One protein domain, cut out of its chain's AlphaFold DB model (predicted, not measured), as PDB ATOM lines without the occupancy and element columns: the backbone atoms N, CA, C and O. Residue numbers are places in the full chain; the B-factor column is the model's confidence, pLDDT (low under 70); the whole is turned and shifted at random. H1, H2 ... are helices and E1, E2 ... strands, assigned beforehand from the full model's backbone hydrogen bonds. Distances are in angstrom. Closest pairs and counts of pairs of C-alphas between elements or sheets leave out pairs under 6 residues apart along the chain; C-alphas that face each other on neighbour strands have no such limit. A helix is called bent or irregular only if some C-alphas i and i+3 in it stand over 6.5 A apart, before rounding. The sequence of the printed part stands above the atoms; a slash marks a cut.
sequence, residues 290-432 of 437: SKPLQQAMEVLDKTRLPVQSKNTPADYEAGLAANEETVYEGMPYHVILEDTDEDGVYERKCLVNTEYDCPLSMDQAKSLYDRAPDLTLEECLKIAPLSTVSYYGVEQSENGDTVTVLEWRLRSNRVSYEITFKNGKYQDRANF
ATOM      1  N   SER A 290     168.988 132.971  96.207       77.62
ATOM      2  CA  SER A 290     170.070 132.007  96.343       77.62
ATOM      3  C   SER A 290     171.413 132.688  96.052       77.62
ATOM      4  O   SER A 290     171.493 133.624  95.259       77.62
ATOM      5  N   LYS A 291     172.507 132.213  96.665       80.94
ATOM      6  CA  LYS A 291     173.855 132.735  96.355       80.94
ATOM      7  C   LYS A 291     174.183 132.699  94.848       80.94
ATOM      8  O   LYS A 291     174.746 133.681  94.374       80.94
ATOM      9  N   PRO A 292     173.836 131.633  94.095       80.31
ATOM     10  CA  PRO A 292     174.023 131.615  92.643       80.31
ATOM     11  C   PRO A 292     173.234 132.710  91.919       80.31
ATOM     12  O   PRO A 292     173.780 133.349  91.024       80.31
ATOM     13  N   LEU A 293     171.985 132.967  92.332       82.44
ATOM     14  CA  LEU A 293     171.165 134.038  91.762       82.44
ATOM     15  C   LEU A 293     171.795 135.412  92.010       82.44
ATOM     16  O   LEU A 293     171.909 136.204  91.083       82.44
ATOM     17  N   GLN A 294     172.273 135.671  93.231       85.94
ATOM     18  CA  GLN A 294     172.938 136.933  93.575       85.94
ATOM     19  C   GLN A 294     174.195 137.179  92.737       85.94
ATOM     20  O   GLN A 294     174.420 138.292  92.276       85.94
ATOM     21  N   GLN A 295     174.996 136.137  92.508       86.44
ATOM     22  CA  GLN A 295     176.185 136.228  91.657       86.44
ATOM     23  C   GLN A 295     175.819 136.530  90.201       86.44
ATOM     24  O   GLN A 295     176.442 137.389  89.582       86.44
ATOM     25  N   ALA A 296     174.795 135.862  89.666       87.19
ATOM     26  CA  ALA A 296     174.326 136.109  88.307       87.19
ATOM     27  C   ALA A 296     173.734 137.523  88.158       87.19
ATOM     28  O   ALA A 296     174.058 138.219  87.198       87.19
ATOM     29  N   MET A 297     172.948 137.990  89.133       88.75
ATOM     30  CA  MET A 297     172.425 139.361  89.167       88.75
ATOM     31  C   MET A 297     173.542 140.405  89.251       88.75
ATOM     32  O   MET A 297     173.495 141.399  88.538       88.75
ATOM     33  N   GLU A 298     174.583 140.171  90.053       90.88
ATOM     34  CA  GLU A 298     175.726 141.085  90.139       90.88
ATOM     35  C   GLU A 298     176.434 141.238  88.784       90.88
ATOM     36  O   GLU A 298     176.867 142.337  88.428       90.88
ATOM     37  N   VAL A 299     176.549 140.151  88.011       88.25
ATOM     38  CA  VAL A 299     177.082 140.215  86.645       88.25
ATOM     39  C   VAL A 299     176.109 140.947  85.721       88.25
ATOM     40  O   VAL A 299     176.528 141.875  85.034       88.25
ATOM     41  N   LEU A 300     174.820 140.592  85.750       88.88
ATOM     42  CA  LEU A 300     173.773 141.227  84.944       88.88
ATOM     43  C   LEU A 300     173.729 142.751  85.157       88.88
ATOM     44  O   LEU A 300     173.623 143.508  84.192       88.88
ATOM     45  N   ASP A 301     173.847 143.216  86.399       88.38
ATOM     46  CA  ASP A 301     173.820 144.636  86.762       88.38
ATOM     47  C   ASP A 301     175.087 145.382  86.330       88.38
ATOM     48  O   ASP A 301     175.023 146.551  85.939       88.38
ATOM     49  N   LYS A 302     176.249 144.717  86.368       88.44
ATOM     50  CA  LYS A 302     177.518 145.291  85.896       88.44
ATOM     51  C   LYS A 302     177.584 145.389  84.377       88.44
ATOM     52  O   LYS A 302     178.267 146.284  83.871       88.44
ATOM     53  N   THR A 303     176.897 144.503  83.660       85.75
ATOM     54  CA  THR A 303     176.854 144.529  82.199       85.75
ATOM     55  C   THR A 303     176.082 145.752  81.710       85.75
ATOM     56  O   THR A 303     174.885 145.924  81.975       85.75
ATOM     57  N   ARG A 304     176.799 146.623  80.993       83.12
ATOM     58  CA  ARG A 304     176.255 147.815  80.338       83.12
ATOM     59  C   ARG A 304     176.007 147.500  78.877       83.12
ATOM     60  O   ARG A 304     176.905 146.975  78.237       83.12
ATOM     61  N   LEU A 305     174.829 147.859  78.392       83.06
ATOM     62  CA  LEU A 305     174.432 147.771  76.992       83.06
ATOM     63  C   LEU A 305     174.278 149.189  76.410       83.06
ATOM     64  O   LEU A 305     174.095 150.129  77.197       83.06
ATOM     65  N   PRO A 306     174.362 149.364  75.079       82.19
ATOM     66  CA  PRO A 306     174.650 148.334  74.070       82.19
ATOM     67  C   PRO A 306     176.128 147.893  74.040       82.19
ATOM     68  O   PRO A 306     177.019 148.657  74.420       82.19
ATOM     69  N   VAL A 307     176.397 146.661  73.588       82.44
ATOM     70  CA  VAL A 307     177.759 146.116  73.388       82.44
ATOM     71  C   VAL A 307     177.883 145.567  71.976       82.44
ATOM     72  O   VAL A 307     177.042 144.795  71.539       82.44
ATOM     73  N   GLN A 308     178.954 145.931  71.274       79.56
ATOM     74  CA  GLN A 308     179.189 145.445  69.918       79.56
ATOM     75  C   GLN A 308     179.598 143.968  69.932       79.56
ATOM     76  O   GLN A 308     180.553 143.590  70.622       79.56
ATOM     77  N   SER A 309     178.885 143.155  69.156       77.62
ATOM     78  CA  SER A 309     179.209 141.755  68.920       77.62
ATOM     79  C   SER A 309     180.540 141.626  68.179       77.62
ATOM     80  O   SER A 309     180.989 142.524  67.461       77.62
ATOM     81  N   LYS A 310     181.204 140.482  68.354       74.25
ATOM     82  CA  LYS A 310     182.366 140.119  67.523       74.25
ATOM     83  C   LYS A 310     181.947 139.664  66.126       74.25
ATOM     84  O   LYS A 310     182.801 139.614  65.242       74.25
ATOM     85  N   ASN A 311     180.673 139.321  65.958       70.62
ATOM     86  CA  ASN A 311     180.092 138.866  64.707       70.62
ATOM     87  C   ASN A 311     179.638 140.073  63.881       70.62
ATOM     88  O   ASN A 311     179.190 141.083  64.420       70.62
ATOM     89  N   THR A 312     179.783 139.980  62.563       69.38
ATOM     90  CA  THR A 312     179.298 140.992  61.621       69.38
ATOM     91  C   THR A 312     177.893 140.635  61.122       69.38
ATOM     92  O   THR A 312     177.549 139.456  61.112       69.38
ATOM     93  N   PRO A 313     177.102 141.600  60.612       70.00
ATOM     94  CA  PRO A 313     175.810 141.315  59.968       70.00
ATOM     95  C   PRO A 313     175.884 140.211  58.896       70.00
ATOM     96  O   PRO A 313     174.992 139.379  58.770       70.00
ATOM     97  N   ALA A 314     177.004 140.144  58.166       71.69
ATOM     98  CA  ALA A 314     177.248 139.106  57.167       71.69
ATOM     99  C   ALA A 314     177.412 137.696  57.770       71.69
ATOM    100  O   ALA A 314     177.125 136.710  57.093       71.69
ATOM    101  N   ASP A 315     177.865 137.584  59.024       73.19
ATOM    102  CA  ASP A 315     177.995 136.304  59.726       73.19
ATOM    103  C   ASP A 315     176.625 135.764  60.170       73.19
ATOM    104  O   ASP A 315     176.410 134.550  60.123       73.19
ATOM    105  N   TYR A 316     175.684 136.647  60.527       69.81
ATOM    106  CA  TYR A 316     174.290 136.282  60.806       69.81
ATOM    107  C   TYR A 316     173.551 135.863  59.527       69.81
ATOM    108  O   TYR A 316     172.986 134.770  59.488       69.81
ATOM    109  N   GLU A 317     173.664 136.634  58.433       72.38
ATOM    110  CA  GLU A 317     173.078 136.271  57.126       72.38
ATOM    111  C   GLU A 317     173.597 134.919  56.593       72.38
ATOM    112  O   GLU A 317     172.883 134.191  55.897       72.38
ATOM    113  N   ALA A 318     174.842 134.564  56.924       76.00
ATOM    114  CA  ALA A 318     175.456 133.290  56.559       76.00
ATOM    115  C   ALA A 318     175.103 132.125  57.511       76.00
ATOM    116  O   ALA A 318     175.508 130.989  57.245       76.00
ATOM    117  N   GLY A 319     174.382 132.380  58.609       73.00
ATOM    118  CA  GLY A 319     174.066 131.392  59.647       73.00
ATOM    119  C   GLY A 319     175.292 130.898  60.426       73.00
ATOM    120  O   GLY A 319     175.295 129.775  60.929       73.00
ATOM    121  N   LEU A 320     176.360 131.699  60.473       70.31
ATOM    122  CA  LEU A 320     177.634 131.371  61.123       70.31
ATOM    123  C   LEU A 320     177.741 131.929  62.551       70.31
ATOM    124  O   LEU A 320     178.653 131.541  63.281       70.31
ATOM    125  N   ALA A 321     176.819 132.808  62.948       68.56
ATOM    126  CA  ALA A 321     176.777 133.464  64.250       68.56
ATOM    127  C   ALA A 321     175.467 133.161  64.991       68.56
ATOM    128  O   ALA A 321     174.398 133.114  64.387       68.56
ATOM    129  N   ALA A 322     175.561 132.961  66.308       73.31
ATOM    130  CA  ALA A 322     174.398 132.926  67.188       73.31
ATOM    131  C   ALA A 322     174.029 134.356  67.602       73.31
ATOM    132  O   ALA A 322     174.914 135.165  67.886       73.31
ATOM    133  N   ASN A 323     172.730 134.631  67.681       78.69
ATOM    134  CA  ASN A 323     172.135 135.875  68.186       78.69
ATOM    135  C   ASN A 323     172.310 136.062  69.708       78.69
ATOM    136  O   ASN A 323     171.925 137.090  70.258       78.69
ATOM    137  N   GLU A 324     172.915 135.088  70.390       83.88
ATOM    138  CA  GLU A 324     173.107 135.067  71.837       83.88
ATOM    139  C   GLU A 324     174.589 134.876  72.211       83.88
ATOM    140  O   GLU A 324     175.276 134.019  71.650       83.88
ATOM    141  N   GLU A 325     175.089 135.630  73.197       84.81
ATOM    142  CA  GLU A 325     176.411 135.419  73.814       84.81
ATOM    143  C   GLU A 325     176.289 135.227  75.332       84.81
ATOM    144  O   GLU A 325     175.820 136.100  76.064       84.81
ATOM    145  N   THR A 326     176.763 134.086  75.838       85.56
ATOM    146  CA  THR A 326     176.808 133.810  77.280       85.56
ATOM    147  C   THR A 326     177.989 134.531  77.929       85.56
ATOM    148  O   THR A 326     179.149 134.199  77.690       85.56
ATOM    149  N   VAL A 327     177.701 135.486  78.814       85.62
ATOM    150  CA  VAL A 327     178.709 136.283  79.543       85.62
ATOM    151  C   VAL A 327     179.004 135.705  80.927       85.62
ATOM    152  O   VAL A 327     180.080 135.927  81.486       85.62
ATOM    153  N   TYR A 328     178.071 134.936  81.488       86.31
ATOM    154  CA  TYR A 328     178.275 134.209  82.736       86.31
ATOM    155  C   TYR A 328     177.556 132.868  82.719       86.31
ATOM    156  O   TYR A 328     176.355 132.804  82.468       86.31
ATOM    157  N   GLU A 329     178.290 131.811  83.055       85.50
ATOM    158  CA  GLU A 329     177.779 130.448  83.143       85.50
ATOM    159  C   GLU A 329     177.875 129.953  84.594       85.50
ATOM    160  O   GLU A 329     178.913 129.472  85.050       85.50
ATOM    161  N   GLY A 330     176.792 130.115  85.357       75.81
ATOM    162  CA  GLY A 330     176.623 129.504  86.674       75.81
ATOM    163  C   GLY A 330     175.489 128.482  86.667       75.81
ATOM    164  O   GLY A 330     174.492 128.665  85.982       75.81
ATOM    165  N   MET A 331     175.597 127.411  87.451       70.81
ATOM    166  CA  MET A 331     174.457 126.515  87.677       70.81
ATOM    167  C   MET A 331     173.635 127.028  88.875       70.81
ATOM    168  O   MET A 331     174.210 127.195  89.955       70.81
ATOM    169  N   PRO A 332     172.320 127.285  88.737       73.75
ATOM    170  CA  PRO A 332     171.488 127.096  87.543       73.75
ATOM    171  C   PRO A 332     171.266 128.371  86.700       73.75
ATOM    172  O   PRO A 332     170.453 128.350  85.788       73.75
ATOM    173  N   TYR A 333     171.917 129.500  87.005       82.81
ATOM    174  CA  TYR A 333     171.667 130.776  86.320       82.81
ATOM    175  C   TYR A 333     172.778 131.185  85.348       82.81
ATOM    176  O   TYR A 333     173.935 131.373  85.738       82.81
ATOM    177  N   HIS A 334     172.399 131.427  84.098       86.75
ATOM    178  CA  HIS A 334     173.258 132.008  83.071       86.75
ATOM    179  C   HIS A 334     172.887 133.468  82.811       86.75
ATOM    180  O   HIS A 334     171.720 133.846  82.924       86.75
ATOM    181  N   VAL A 335     173.882 134.285  82.463       88.12
ATOM    182  CA  VAL A 335     173.663 135.639  81.943       88.12
ATOM    183  C   VAL A 335     174.051 135.650  80.478       88.12
ATOM    184  O   VAL A 335     175.197 135.345  80.142       88.12
ATOM    185  N   ILE A 336     173.090 136.002  79.638       89.75
ATOM    186  CA  ILE A 336     173.190 135.979  78.182       89.75
ATOM    187  C   ILE A 336     172.924 137.392  77.661       89.75
ATOM    188  O   ILE A 336     172.150 138.142  78.258       89.75
ATOM    189  N   LEU A 337     173.603 137.770  76.586       88.56
ATOM    190  CA  LEU A 337     173.299 138.964  75.810       88.56
ATOM    191  C   LEU A 337     172.644 138.550  74.502       88.56
ATOM    192  O   LEU A 337     173.110 137.612  73.865       88.56
ATOM    193  N   GLU A 338     171.579 139.249  74.138       86.62
ATOM    194  CA  GLU A 338     170.762 138.994  72.957       86.62
ATOM    195  C   GLU A 338     170.859 140.180  71.994       86.62
ATOM    196  O   GLU A 338     170.720 141.343  72.392       86.62
ATOM    197  N   ASP A 339     171.154 139.849  70.742       84.12
ATOM    198  CA  ASP A 339     171.132 140.729  69.580       84.12
ATOM    199  C   ASP A 339     169.746 140.561  68.941       84.12
ATOM    200  O   ASP A 339     169.425 139.512  68.375       84.12
ATOM    201  N   THR A 340     168.865 141.527  69.200       79.88
ATOM    202  CA  THR A 340     167.423 141.406  68.946       79.88
ATOM    203  C   THR A 340     167.033 141.655  67.497       79.88
ATOM    204  O   THR A 340     165.992 141.153  67.064       79.88
ATOM    205  N   ASP A 341     167.833 142.418  66.759       80.50
ATOM    206  CA  ASP A 341     167.617 142.768  65.357       80.50
ATOM    207  C   ASP A 341     168.720 142.245  64.415       80.50
ATOM    208  O   ASP A 341     168.646 142.479  63.207       80.50
ATOM    209  N   GLU A 342     169.665 141.460  64.949       79.62
ATOM    210  CA  GLU A 342     170.774 140.812  64.234       79.62
ATOM    211  C   GLU A 342     171.712 141.819  63.543       79.62
ATOM    212  O   GLU A 342     172.362 141.517  62.534       79.62
ATOM    213  N   ASP A 343     171.804 143.035  64.088       77.56
ATOM    214  CA  ASP A 343     172.615 144.122  63.540       77.56
ATOM    215  C   ASP A 343     174.091 144.071  64.002       77.56
ATOM    216  O   ASP A 343     174.942 144.838  63.529       77.56
ATOM    217  N   GLY A 344     174.426 143.112  64.873       76.12
ATOM    218  CA  GLY A 344     175.741 142.973  65.490       76.12
ATOM    219  C   GLY A 344     175.901 143.779  66.775       76.12
ATOM    220  O   GLY A 344     177.038 143.986  67.220       76.12
ATOM    221  N   VAL A 345     174.810 144.231  67.387       82.06
ATOM    222  CA  VAL A 345     174.788 144.944  68.658       82.06
ATOM    223  C   VAL A 345     173.896 144.198  69.646       82.06
ATOM    224  O   VAL A 345     172.711 143.978  69.450       82.06
ATOM    225  N   TYR A 346     174.471 143.835  70.788       83.56
ATOM    226  CA  TYR A 346     173.688 143.311  71.895       83.56
ATOM    227  C   TYR A 346     172.920 144.452  72.565       83.56
ATOM    228  O   TYR A 346     173.531 145.359  73.144       83.56
ATOM    229  N   GLU A 347     171.591 144.383  72.528       85.94
ATOM    230  CA  GLU A 347     170.681 145.403  73.072       85.94
ATOM    231  C   GLU A 347     169.891 144.906  74.286       85.94
ATOM    232  O   GLU A 347     169.455 145.700  75.133       85.94
ATOM    233  N   ARG A 348     169.788 143.581  74.437       87.38
ATOM    234  CA  ARG A 348     169.100 142.935  75.551       87.38
ATOM    235  C   ARG A 348     170.058 142.105  76.397       87.38
ATOM    236  O   ARG A 348     170.932 141.403  75.897       87.38
ATOM    237  N   LYS A 349     169.880 142.175  77.717       92.12
ATOM    238  CA  LYS A 349     170.545 141.286  78.679       92.12
ATOM    239  C   LYS A 349     169.527 140.411  79.382       92.12
ATOM    240  O   LYS A 349     168.486 140.897  79.826       92.12
ATOM    241  N   CYS A 350     169.877 139.145  79.534       90.06
ATOM    242  CA  CYS A 350     168.967 138.103  79.963       90.06
ATOM    243  C   CYS A 350     169.579 137.308  81.106       90.06
ATOM    244  O   CYS A 350     170.739 136.901  81.054       90.06
ATOM    245  N   LEU A 351     168.785 137.062  82.139       90.69
ATOM    246  CA  LEU A 351     169.075 136.085  83.173       90.69
ATOM    247  C   LEU A 351     168.222 134.848  82.902       90.69
ATOM    248  O   LEU A 351     166.994 134.920  82.947       90.69
ATOM    249  N   VAL A 352     168.876 133.719  82.648       86.94
ATOM    250  CA  VAL A 352     168.223 132.466  82.262       86.94
ATOM    251  C   VAL A 352     168.459 131.413  83.331       86.94
ATOM    252  O   VAL A 352     169.599 131.113  83.678       86.94
ATOM    253  N   ASN A 353     167.378 130.838  83.848       84.50
ATOM    254  CA  ASN A 353     167.424 129.687  84.735       84.50
ATOM    255  C   ASN A 353     167.392 128.392  83.907       84.50
ATOM    256  O   ASN A 353     166.437 128.139  83.168       84.50
ATOM    257  N   THR A 354     168.427 127.568  84.042       72.00
ATOM    258  CA  THR A 354     168.582 126.291  83.338       72.00
ATOM    259  C   THR A 354     168.019 125.091  84.088       72.00
ATOM    260  O   THR A 354     168.041 123.982  83.553       72.00
ATOM    261  N   GLU A 355     167.470 125.278  85.293       67.06
ATOM    262  CA  GLU A 355     166.747 124.209  85.983       67.06
ATOM    263  C   GLU A 355     165.532 123.720  85.182       67.06
ATOM    264  O   GLU A 355     164.866 124.463  84.457       67.06
ATOM    265  N   TYR A 356     165.246 122.424  85.332       52.28
ATOM    266  CA  TYR A 356     164.271 121.703  84.516       52.28
ATOM    267  C   TYR A 356     162.829 122.207  84.657       52.28
ATOM    268  O   TYR A 356     162.049 122.002  83.732       52.28
ATOM    269  N   ASP A 357     162.449 122.855  85.764       61.53
ATOM    270  CA  ASP A 357     161.084 123.355  85.950       61.53
ATOM    271  C   ASP A 357     161.041 124.607  86.836       61.53
ATOM    272  O   ASP A 357     161.677 124.675  87.889       61.53
ATOM    273  N   CYS A 358     160.229 125.577  86.421       70.00
ATOM    274  CA  CYS A 358     159.869 126.752  87.206       70.00
ATOM    275  C   CYS A 358     159.343 126.364  88.615       70.00
ATOM    276  O   CYS A 358     158.543 125.433  88.741       70.00
ATOM    277  N   PRO A 359     159.712 127.087  89.696       73.31
ATOM    278  CA  PRO A 359     159.184 126.833  91.041       73.31
ATOM    279  C   PRO A 359     157.665 127.039  91.209       73.31
ATOM    280  O   PRO A 359     157.091 126.539  92.186       73.31
ATOM    281  N   LEU A 360     156.999 127.784  90.320       75.06
ATOM    282  CA  LEU A 360     155.546 127.996  90.357       75.06
ATOM    283  C   LEU A 360     154.784 126.769  89.847       75.06
ATOM    284  O   LEU A 360     155.216 126.081  88.927       75.06
ATOM    285  N   SER A 361     153.604 126.512  90.416       74.69
ATOM    286  CA  SER A 361     152.678 125.543  89.824       74.69
ATOM    287  C   SER A 361     152.036 126.099  88.546       74.69
ATOM    288  O   SER A 361     151.986 127.311  88.331       74.69
ATOM    289  N   MET A 362     151.478 125.211  87.716       77.88
ATOM    290  CA  MET A 362     150.745 125.609  86.509       77.88
ATOM    291  C   MET A 362     149.599 126.577  86.823       77.88
ATOM    292  O   MET A 362     149.451 127.585  86.141       77.88
ATOM    293  N   ASP A 363     148.822 126.305  87.874       78.44
ATOM    294  CA  ASP A 363     147.694 127.154  88.268       78.44
ATOM    295  C   ASP A 363     148.155 128.530  88.756       78.44
ATOM    296  O   ASP A 363     147.512 129.537  88.467       78.44
ATOM    297  N   GLN A 364     149.287 128.590  89.463       82.12
ATOM    298  CA  GLN A 364     149.872 129.848  89.925       82.12
ATOM    299  C   GLN A 364     150.388 130.685  88.754       82.12
ATOM    300  O   GLN A 364     150.047 131.862  88.660       82.12
ATOM    301  N   ALA A 365     151.157 130.076  87.847       83.69
ATOM    302  CA  ALA A 365     151.676 130.752  86.661       83.69
ATOM    303  C   ALA A 365     150.539 131.219  85.739       83.69
ATOM    304  O   ALA A 365     150.530 132.367  85.304       83.69
ATOM    305  N   LYS A 366     149.523 130.376  85.525       84.56
ATOM    306  CA  LYS A 366     148.333 130.730  84.747       84.56
ATOM    307  C   LYS A 366     147.529 131.850  85.405       84.56
ATOM    308  O   LYS A 366     147.122 132.784  84.728       84.56
ATOM    309  N   SER A 367     147.327 131.802  86.722       87.94
ATOM    310  CA  SER A 367     146.627 132.870  87.444       87.94
ATOM    311  C   SER A 367     147.372 134.205  87.359       87.94
ATOM    312  O   SER A 367     146.733 135.247  87.207       87.94
ATOM    313  N   LEU A 368     148.706 134.182  87.437       88.81
ATOM    314  CA  LEU A 368     149.538 135.368  87.253       88.81
ATOM    315  C   LEU A 368     149.427 135.901  85.822       88.81
ATOM    316  O   LEU A 368     149.183 137.088  85.638       88.81
ATOM    317  N   TYR A 369     149.530 135.015  84.830       89.56
ATOM    318  CA  TYR A 369     149.358 135.337  83.417       89.56
ATOM    319  C   TYR A 369     147.994 135.979  83.137       89.56
ATOM    320  O   TYR A 369     147.920 137.014  82.476       89.56
ATOM    321  N   ASP A 370     146.916 135.422  83.696       89.81
ATOM    322  CA  ASP A 370     145.551 135.926  83.526       89.81
ATOM    323  C   ASP A 370     145.373 137.325  84.136       89.81
ATOM    324  O   ASP A 370     144.714 138.169  83.527       89.81
ATOM    325  N   ARG A 371     146.005 137.580  85.292       91.69
ATOM    326  CA  ARG A 371     145.973 138.857  86.028       91.69
ATOM    327  C   ARG A 371     146.994 139.890  85.548       91.69
ATOM    328  O   ARG A 371     146.924 141.032  85.988       91.69
ATOM    329  N   ALA A 372     147.925 139.512  84.673       89.75
ATOM    330  CA  ALA A 372     149.009 140.366  84.192       89.75
ATOM    331  C   ALA A 372     148.577 141.769  83.713       89.75
ATOM    332  O   ALA A 372     149.269 142.723  84.066       89.75
ATOM    333  N   PRO A 373     147.443 141.941  82.992       92.19
ATOM    334  CA  PRO A 373     147.012 143.260  82.517       92.19
ATOM    335  C   PRO A 373     146.736 144.281  83.627       92.19
ATOM    336  O   PRO A 373     146.832 145.484  83.391       92.19
ATOM    337  N   ASP A 374     146.410 143.806  84.830       91.88
ATOM    338  CA  ASP A 374     146.070 144.642  85.982       91.88
ATOM    339  C   ASP A 374     147.276 144.910  86.899       91.88
ATOM    340  O   ASP A 374     147.122 145.534  87.950       91.88
ATOM    341  N   LEU A 375     148.464 144.409  86.547       91.44
ATOM    342  CA  LEU A 375     149.652 144.437  87.398       91.44
ATOM    343  C   LEU A 375     150.755 145.315  86.798       91.44
ATOM    344  O   LEU A 375     151.020 145.314  85.595       91.44
ATOM    345  N   THR A 376     151.461 146.032  87.666       93.50
ATOM    346  CA  THR A 376     152.773 146.613  87.349       93.50
ATOM    347  C   THR A 376     153.880 145.565  87.478       93.50
ATOM    348  O   THR A 376     153.700 144.535  88.131       93.50
ATOM    349  N   LEU A 377     155.059 145.833  86.907       91.06
ATOM    350  CA  LEU A 377     156.233 144.959  87.043       91.06
ATOM    351  C   LEU A 377     156.585 144.713  88.520       91.06
ATOM    352  O   LEU A 377     156.876 143.586  88.914       91.06
ATOM    353  N   GLU A 378     156.512 145.752  89.356       91.25
ATOM    354  CA  GLU A 378     156.815 145.646  90.786       91.25
ATOM    355  C   GLU A 378     155.787 144.775  91.527       91.25
ATOM    356  O   GLU A 378     156.149 143.955  92.368       91.25
ATOM    357  N   GLU A 379     154.498 144.914  91.208       91.38
ATOM    358  CA  GLU A 379     153.443 144.066  91.774       91.38
ATOM    359  C   GLU A 379     153.548 142.622  91.280       91.38
ATOM    360  O   GLU A 379     153.336 141.694  92.059       91.38
ATOM    361  N   CYS A 380     153.928 142.426  90.016       90.25
ATOM    362  CA  CYS A 380     154.186 141.110  89.447       90.25
ATOM    363  C   CYS A 380     155.333 140.414  90.190       90.25
ATOM    364  O   CYS A 380     155.147 139.306  90.686       90.25
ATOM    365  N   LEU A 381     156.465 141.099  90.388       89.44
ATOM    366  CA  LEU A 381     157.627 140.563  91.107       89.44
ATOM    367  C   LEU A 381     157.383 140.371  92.616       89.44
ATOM    368  O   LEU A 381     158.031 139.533  93.240       89.44
ATOM    369  N   LYS A 382     156.420 141.086  93.217       88.38
ATOM    370  CA  LYS A 382     155.946 140.800  94.586       88.38
ATOM    371  C   LYS A 382     155.165 139.489  94.675       88.38
ATOM    372  O   LYS A 382     155.194 138.843  95.720       88.38
ATOM    373  N   ILE A 383     154.443 139.118  93.618       86.12
ATOM    374  CA  ILE A 383     153.656 137.877  93.558       86.12
ATOM    375  C   ILE A 383     154.537 136.697  93.127       86.12
ATOM    376  O   ILE A 383     154.421 135.609  93.688       86.12
ATOM    377  N   ALA A 384     155.415 136.915  92.152       87.75
ATOM    378  CA  ALA A 384     156.354 135.941  91.615       87.75
ATOM    379  C   ALA A 384     157.766 136.547  91.604       87.75
ATOM    380  O   ALA A 384     158.149 137.201  90.631       87.75
ATOM    381  N   PRO A 385     158.544 136.348  92.681       87.81
ATOM    382  CA  PRO A 385     159.899 136.875  92.786       87.81
ATOM    383  C   PRO A 385     160.804 136.388  91.656       87.81
ATOM    384  O   PRO A 385     160.568 135.321  91.084       87.81
ATOM    385  N   LEU A 386     161.893 137.118  91.399       85.88
ATOM    386  CA  LEU A 386     162.866 136.803  90.344       85.88
ATOM    387  C   LEU A 386     163.406 135.364  90.439       85.88
ATOM    388  O   LEU A 386     163.629 134.710  89.430       85.88
ATOM    389  N   SER A 387     163.530 134.829  91.655       82.50
ATOM    390  CA  SER A 387     163.920 133.439  91.927       82.50
ATOM    391  C   SER A 387     162.975 132.387  91.341       82.50
ATOM    392  O   SER A 387     163.353 131.224  91.235       82.50
ATOM    393  N   THR A 388     161.751 132.773  90.977       84.56
ATOM    394  CA  THR A 388     160.759 131.903  90.334       84.56
ATOM    395  C   THR A 388     160.710 132.053  88.816       84.56
ATOM    396  O   THR A 388     160.101 131.219  88.154       84.56
ATOM    397  N   VAL A 389     161.329 133.102  88.272       86.88
ATOM    398  CA  VAL A 389     161.305 133.433  86.847       86.88
ATOM    399  C   VAL A 389     162.309 132.543  86.109       86.88
ATOM    400  O   VAL A 389     163.436 132.346  86.568       86.88
ATOM    401  N   SER A 390     161.893 131.968  84.980       86.62
ATOM    402  CA  SER A 390     162.759 131.124  84.149       86.62
ATOM    403  C   SER A 390     163.644 131.952  83.227       86.62
ATOM    404  O   SER A 390     164.794 131.585  83.000       86.62
ATOM    405  N   TYR A 391     163.120 133.061  82.715       88.75
ATOM    406  CA  TYR A 391     163.870 133.997  81.892       88.75
ATOM    407  C   TYR A 391     163.454 135.432  82.225       88.75
ATOM    408  O   TYR A 391     162.267 135.759  82.273       88.75
ATOM    409  N   TYR A 392     164.452 136.262  82.514       91.56
ATOM    410  CA  TYR A 392     164.310 137.681  82.823       91.56
ATOM    411  C   TYR A 392     165.147 138.486  81.831       91.56
ATOM    412  O   TYR A 392     166.372 138.515  81.954       91.56
ATOM    413  N   GLY A 393     164.494 139.116  80.857       90.56
ATOM    414  CA  GLY A 393     165.126 139.948  79.833       90.56
ATOM    415  C   GLY A 393     164.919 141.435  80.108       90.56
ATOM    416  O   GLY A 393     163.819 141.851  80.477       90.56
ATOM    417  N   VAL A 394     165.958 142.247  79.919       90.94
ATOM    418  CA  VAL A 394     165.881 143.713  80.002       90.94
ATOM    419  C   VAL A 394     166.543 144.335  78.786       90.94
ATOM    420  O   VAL A 394     167.707 144.062  78.498       90.94
ATOM    421  N   GLU A 395     165.805 145.224  78.139       88.50
ATOM    422  CA  GLU A 395     166.207 145.948  76.940       88.50
ATOM    423  C   GLU A 395     165.953 147.445  77.154       88.50
ATOM    424  O   GLU A 395     164.917 147.845  77.702       88.50
ATOM    425  N   GLN A 396     166.915 148.285  76.771       82.44
ATOM    426  CA  GLN A 396     166.760 149.738  76.809       82.44
ATOM    427  C   GLN A 396     166.595 150.255  75.388       82.44
ATOM    428  O   GLN A 396     167.526 150.214  74.597       82.44
ATOM    429  N   SER A 397     165.414 150.785  75.090       74.00
ATOM    430  CA  SER A 397     165.138 151.432  73.815       74.00
ATOM    431  C   SER A 397     165.902 152.752  73.702       74.00
ATOM    432  O   SER A 397     166.046 153.482  74.687       74.00
ATOM    433  N   GLU A 398     166.286 153.123  72.479       69.81
ATOM    434  CA  GLU A 398     166.927 154.406  72.151       69.81
ATOM    435  C   GLU A 398     166.167 155.635  72.685       69.81
ATOM    436  O   GLU A 398     166.763 156.657  73.023       69.81
ATOM    437  N   ASN A 399     164.839 155.530  72.815       72.81
ATOM    438  CA  ASN A 399     163.978 156.598  73.331       72.81
ATOM    439  C   ASN A 399     164.008 156.735  74.868       72.81
ATOM    440  O   ASN A 399     163.283 157.561  75.426       72.81
ATOM    441  N   GLY A 400     164.821 155.930  75.561       75.69
ATOM    442  CA  GLY A 400     164.916 155.877  77.022       75.69
ATOM    443  C   GLY A 400     163.850 155.005  77.690       75.69
ATOM    444  O   GLY A 400     163.789 154.952  78.920       75.69
ATOM    445  N   ASP A 401     163.016 154.322  76.903       85.94
ATOM    446  CA  ASP A 401     162.050 153.353  77.415       85.94
ATOM    447  C   ASP A 401     162.765 152.055  77.817       85.94
ATOM    448  O   ASP A 401     163.640 151.574  77.107       85.94
ATOM    449  N   THR A 402     162.376 151.453  78.938       88.19
ATOM    450  CA  THR A 402     162.869 150.129  79.350       88.19
ATOM    451  C   THR A 402     161.801 149.079  79.089       88.19
ATOM    452  O   THR A 402     160.683 149.196  79.599       88.19
ATOM    453  N   VAL A 403     162.143 148.049  78.322       91.12
ATOM    454  CA  VAL A 403     161.305 146.868  78.110       91.12
ATOM    455  C   VAL A 403     161.837 145.740  78.989       91.12
ATOM    456  O   VAL A 403     163.040 145.502  79.071       91.12
ATOM    457  N   THR A 404     160.944 145.080  79.719       92.62
ATOM    458  CA  THR A 404     161.267 143.954  80.596       92.62
ATOM    459  C   THR A 404     160.388 142.774  80.235       92.62
ATOM    460  O   THR A 404     159.166 142.908  80.216       92.62
ATOM    461  N   VAL A 405     161.003 141.623  79.991       92.88
ATOM    462  CA  VAL A 405     160.318 140.374  79.651       92.88
ATOM    463  C   VAL A 405     160.488 139.395  80.805       92.88
ATOM    464  O   VAL A 405     161.606 139.152  81.262       92.88
ATOM    465  N   LEU A 406     159.373 138.853  81.294       92.94
ATOM    466  CA  LEU A 406     159.335 137.783  82.288       92.94
ATOM    467  C   LEU A 406     158.742 136.534  81.654       92.94
ATOM    468  O   LEU A 406     157.616 136.578  81.162       92.94
ATOM    469  N   GLU A 407     159.448 135.415  81.738       91.12
ATOM    470  CA  GLU A 407     158.959 134.136  81.236       91.12
ATOM    471  C   GLU A 407     159.035 133.048  82.317       91.12
ATOM    472  O   GLU A 407     160.036 132.902  83.031       91.12
ATOM    473  N   TRP A 408     157.978 132.240  82.410       90.06
ATOM    474  CA  TRP A 408     157.904 131.048  83.252       90.06
ATOM    475  C   TRP A 408     157.743 129.802  82.385       90.06
ATOM    476  O   TRP A 408     156.649 129.498  81.899       90.06
ATOM    477  N   ARG A 409     158.832 129.040  82.256       82.75
ATOM    478  CA  ARG A 409     158.876 127.781  81.508       82.75
ATOM    479  C   ARG A 409     158.473 126.631  82.424       82.75
ATOM    480  O   ARG A 409     159.216 126.235  83.322       82.75
ATOM    481  N   LEU A 410     157.289 126.079  82.186       74.69
ATOM    482  CA  LEU A 410     156.792 124.875  82.849       74.69
ATOM    483  C   LEU A 410     157.047 123.679  81.928       74.69
ATOM    484  O   LEU A 410     156.123 123.182  81.273       74.69
ATOM    485  N   ARG A 411     158.305 123.222  81.839       64.62
ATOM    486  CA  ARG A 411     158.706 122.164  80.893       64.62
ATOM    487  C   ARG A 411     157.952 120.860  81.153       64.62
ATOM    488  O   ARG A 411     157.521 120.218  80.197       64.62
ATOM    489  N   SER A 412     157.652 120.525  82.414       63.16
ATOM    490  CA  SER A 412     156.809 119.356  82.742       63.16
ATOM    491  C   SER A 412     155.377 119.460  82.209       63.16
ATOM    492  O   SER A 412     154.685 118.446  82.088       63.16
ATOM    493  N   ASN A 413     154.886 120.674  81.950       60.28
ATOM    494  CA  ASN A 413     153.558 120.947  81.394       60.28
ATOM    495  C   ASN A 413     153.589 121.281  79.899       60.28
ATOM    496  O   ASN A 413     152.517 121.444  79.326       60.28
ATOM    497  N   ARG A 414     154.778 121.366  79.279       73.06
ATOM    498  CA  ARG A 414     154.982 121.823  77.894       73.06
ATOM    499  C   ARG A 414     154.335 123.180  77.607       73.06
ATOM    500  O   ARG A 414     153.808 123.406  76.524       73.06
ATOM    501  N   VAL A 415     154.348 124.080  78.586       78.69
ATOM    502  CA  VAL A 415     153.771 125.423  78.460       78.69
ATOM    503  C   VAL A 415     154.780 126.446  78.952       78.69
ATOM    504  O   VAL A 415     155.432 126.233  79.975       78.69
ATOM    505  N   SER A 416     154.872 127.562  78.240       84.38
ATOM    506  CA  SER A 416     155.556 128.760  78.705       84.38
ATOM    507  C   SER A 416     154.594 129.942  78.741       84.38
ATOM    508  O   SER A 416     153.748 130.085  77.854       84.38
ATOM    509  N   TYR A 417     154.707 130.757  79.787       89.06
ATOM    510  CA  TYR A 417     153.966 132.005  79.940       89.06
ATOM    511  C   TYR A 417     154.947 133.165  79.944       89.06
ATOM    512  O   TYR A 417     155.809 133.223  80.818       89.06
ATOM    513  N   GLU A 418     154.776 134.085  79.010       92.75
ATOM    514  CA  GLU A 418     155.588 135.283  78.854       92.75
ATOM    515  C   GLU A 418     154.738 136.530  79.107       92.75
ATOM    516  O   GLU A 418     153.583 136.617  78.677       92.75
ATOM    517  N   ILE A 419     155.303 137.495  79.828       93.81
ATOM    518  CA  ILE A 419     154.696 138.797  80.095       93.81
ATOM    519  C   ILE A 419     155.734 139.881  79.827       93.81
ATOM    520  O   ILE A 419     156.831 139.858  80.390       93.81
ATOM    521  N   THR A 420     155.342 140.876  79.039       93.44
ATOM    522  CA  THR A 420     156.188 142.002  78.652       93.44
ATOM    523  C   THR A 420     155.691 143.284  79.303       93.44
ATOM    524  O   THR A 420     154.505 143.630  79.250       93.44
ATOM    525  N   PHE A 421     156.618 144.017  79.911       93.00
ATOM    526  CA  PHE A 421     156.384 145.299  80.557       93.00
ATOM    527  C   PHE A 421     157.185 146.394  79.861       93.00
ATOM    528  O   PHE A 421     158.375 146.236  79.614       93.00
ATOM    529  N   LYS A 422     156.559 147.551  79.641       92.75
ATOM    530  CA  LYS A 422     157.213 148.769  79.159       92.75
ATOM    531  C   LYS A 422     157.184 149.836  80.241       92.75
ATOM    532  O   LYS A 422     156.113 150.207  80.724       92.75
ATOM    533  N   ASN A 423     158.352 150.331  80.641       90.81
ATOM    534  CA  ASN A 423     158.520 151.279  81.748       90.81
ATOM    535  C   ASN A 423     157.801 150.818  83.031       90.81
ATOM    536  O   ASN A 423     157.167 151.612  83.728       90.81
ATOM    537  N   GLY A 424     157.836 149.509  83.299       87.62
ATOM    538  CA  GLY A 424     157.187 148.885  84.454       87.62
ATOM    539  C   GLY A 424     155.662 148.737  84.365       87.62
ATOM    540  O   GLY A 424     155.052 148.257  85.320       87.62
ATOM    541  N   LYS A 425     155.031 149.116  83.247       91.62
ATOM    542  CA  LYS A 425     153.597 148.907  82.991       91.62
ATOM    543  C   LYS A 425     153.388 147.742  82.039       91.62
ATOM    544  O   LYS A 425     154.192 147.554  81.132       91.62
ATOM    545  N   TYR A 426     152.307 146.992  82.235       93.19
ATOM    546  CA  TYR A 426     151.918 145.920  81.324       93.19
ATOM    547  C   TYR A 426     151.857 146.423  79.875       93.19
ATOM    548  O   TYR A 426     151.271 147.476  79.604       93.19
ATOM    549  N   GLN A 427     152.465 145.669  78.962       92.69
ATOM    550  CA  GLN A 427     152.429 145.932  77.528       92.69
ATOM    551  C   GLN A 427     151.728 144.793  76.790       92.69
ATOM    552  O   GLN A 427     150.773 145.050  76.060       92.69
ATOM    553  N   ASP A 428     152.195 143.559  76.984       93.12
ATOM    554  CA  ASP A 428     151.685 142.388  76.273       93.12
ATOM    555  C   ASP A 428     151.937 141.087  77.051       93.12
ATOM    556  O   ASP A 428     152.681 141.072  78.036       93.12
ATOM    557  N   ARG A 429     151.309 139.992  76.615       91.38
ATOM    558  CA  ARG A 429     151.558 138.639  77.121       91.38
ATOM    559  C   ARG A 429     151.425 137.604  76.009       91.38
ATOM    560  O   ARG A 429     150.513 137.686  75.187       91.38
ATOM    561  N   ALA A 430     152.268 136.581  76.056       89.31
ATOM    562  CA  ALA A 430     152.240 135.466  75.122       89.31
ATOM    563  C   ALA A 430     152.271 134.130  75.869       89.31
ATOM    564  O   ALA A 430     152.830 134.007  76.959       89.31
ATOM    565  N   ASN A 431     151.647 133.108  75.289       86.19
ATOM    566  CA  ASN A 431     151.751 131.747  75.786       86.19
ATOM    567  C   ASN A 431     152.186 130.810  74.665       86.19
ATOM    568  O   ASN A 431     151.602 130.791  73.582       86.19
ATOM    569  N   PHE A 432     153.188 129.994  74.959       80.62
ATOM    570  CA  PHE A 432     153.785 129.076  74.001       80.62
ATOM    571  C   PHE A 432     153.568 127.639  74.464       80.62
ATOM    572  O   PHE A 432     153.628 127.344  75.661       80.62
TER     573      PHE A 432
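Overview. This is residues 290 to 432 of the 437 residues of an uncharacterized protein of Oscillospiraceae bacterium (UniProt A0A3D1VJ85). A seven-stranded, twisted sheet stands as a curved wall, with helices over one face and no named helix over the other. H1 covers E2 toward one edge, H3 and H4 cover E6 toward the other, and the small H2 lies off the sheet, far out at one end of the longest axis. The printed part has 143 residues, with named elements in the order H1 H2 E1 E2 E3 H3 H4 E4 E5 E6 E7; the sheet runs in the order E1 to E7, all antiparallel, and the class is mixed, helices and strands. It is compact, with a radius of gyration of the C-alphas of 15.5 A and spans of 44 by 34 by 28 A.

Along the chain. H1, residues 291 to 302, begins at C-alpha 291 (173.855, 132.735, 96.355) and is 16.7 A long. H2 is residues 313 to 317. E1 is residues 324 to 329, E2 333 to 338 and E3 348 to 353. H3, residues 362 to 374, is 19.6 A long and irregular: C-alphas 370 and 373 are 7.5 A apart. H4 is residues 377 to 383. E4 is residues 391 to 396, E5 402 to 410 with 26.2 A, E6 415 to 422 with 23.6 A, and E7 425 to 432 with 21.8 A, ending at C-alpha 432 (153.785, 129.076, 74.001).

Arrangement. E1 E2 E3 and E4 E5 E6 E7 are meanders, each strand the antiparallel neighbour of the one before. N 337 and O 325 of the hairpin E1 and E2 are 2.8 A apart, within hydrogen-bond range, as are N 351 and O 392 of E3 and E4, 2.8 A, and N 418 and O 430 of the hairpin E6 and E7, 2.8 A. H1, H3 and H4 are on the same face, making two layers, helices on one face of a sheet. H1 runs along E2 at 8 degrees on the local plane, height over the sheet 8.9 A; their closest C-alphas, Ala 296 and Tyr 333, are 6.3 A apart. H3 runs along E6 at 23 degrees on the local plane, height over the sheet 9.2 A; their closest C-alphas, Tyr 369 and Tyr 417, are 6.7 A apart. H4 lies over E6, height over the sheet 10.3 A. H3, with residues 368 to 372 alone, and H4 only just touch, with 3 pairs of C-alphas within 8 A, the closest being Ala 372 and Cys 380, 7.4 A. H1 is apart from H3 and H4. In H1, H2 and H4 every O i to N i+4 pair is within hydrogen-bond range; in H3, 7 of 9.

Size, cuts and confidence. The C-alphas farthest apart, of Ala 314 and Asp 363, are 44.5 A apart. The printed part has no cut, and no link is long. Mean pLDDT of the printed part is 83.1; residues 312, 316, 321, 355 to 357, 398 and 411 to 413 are under 70.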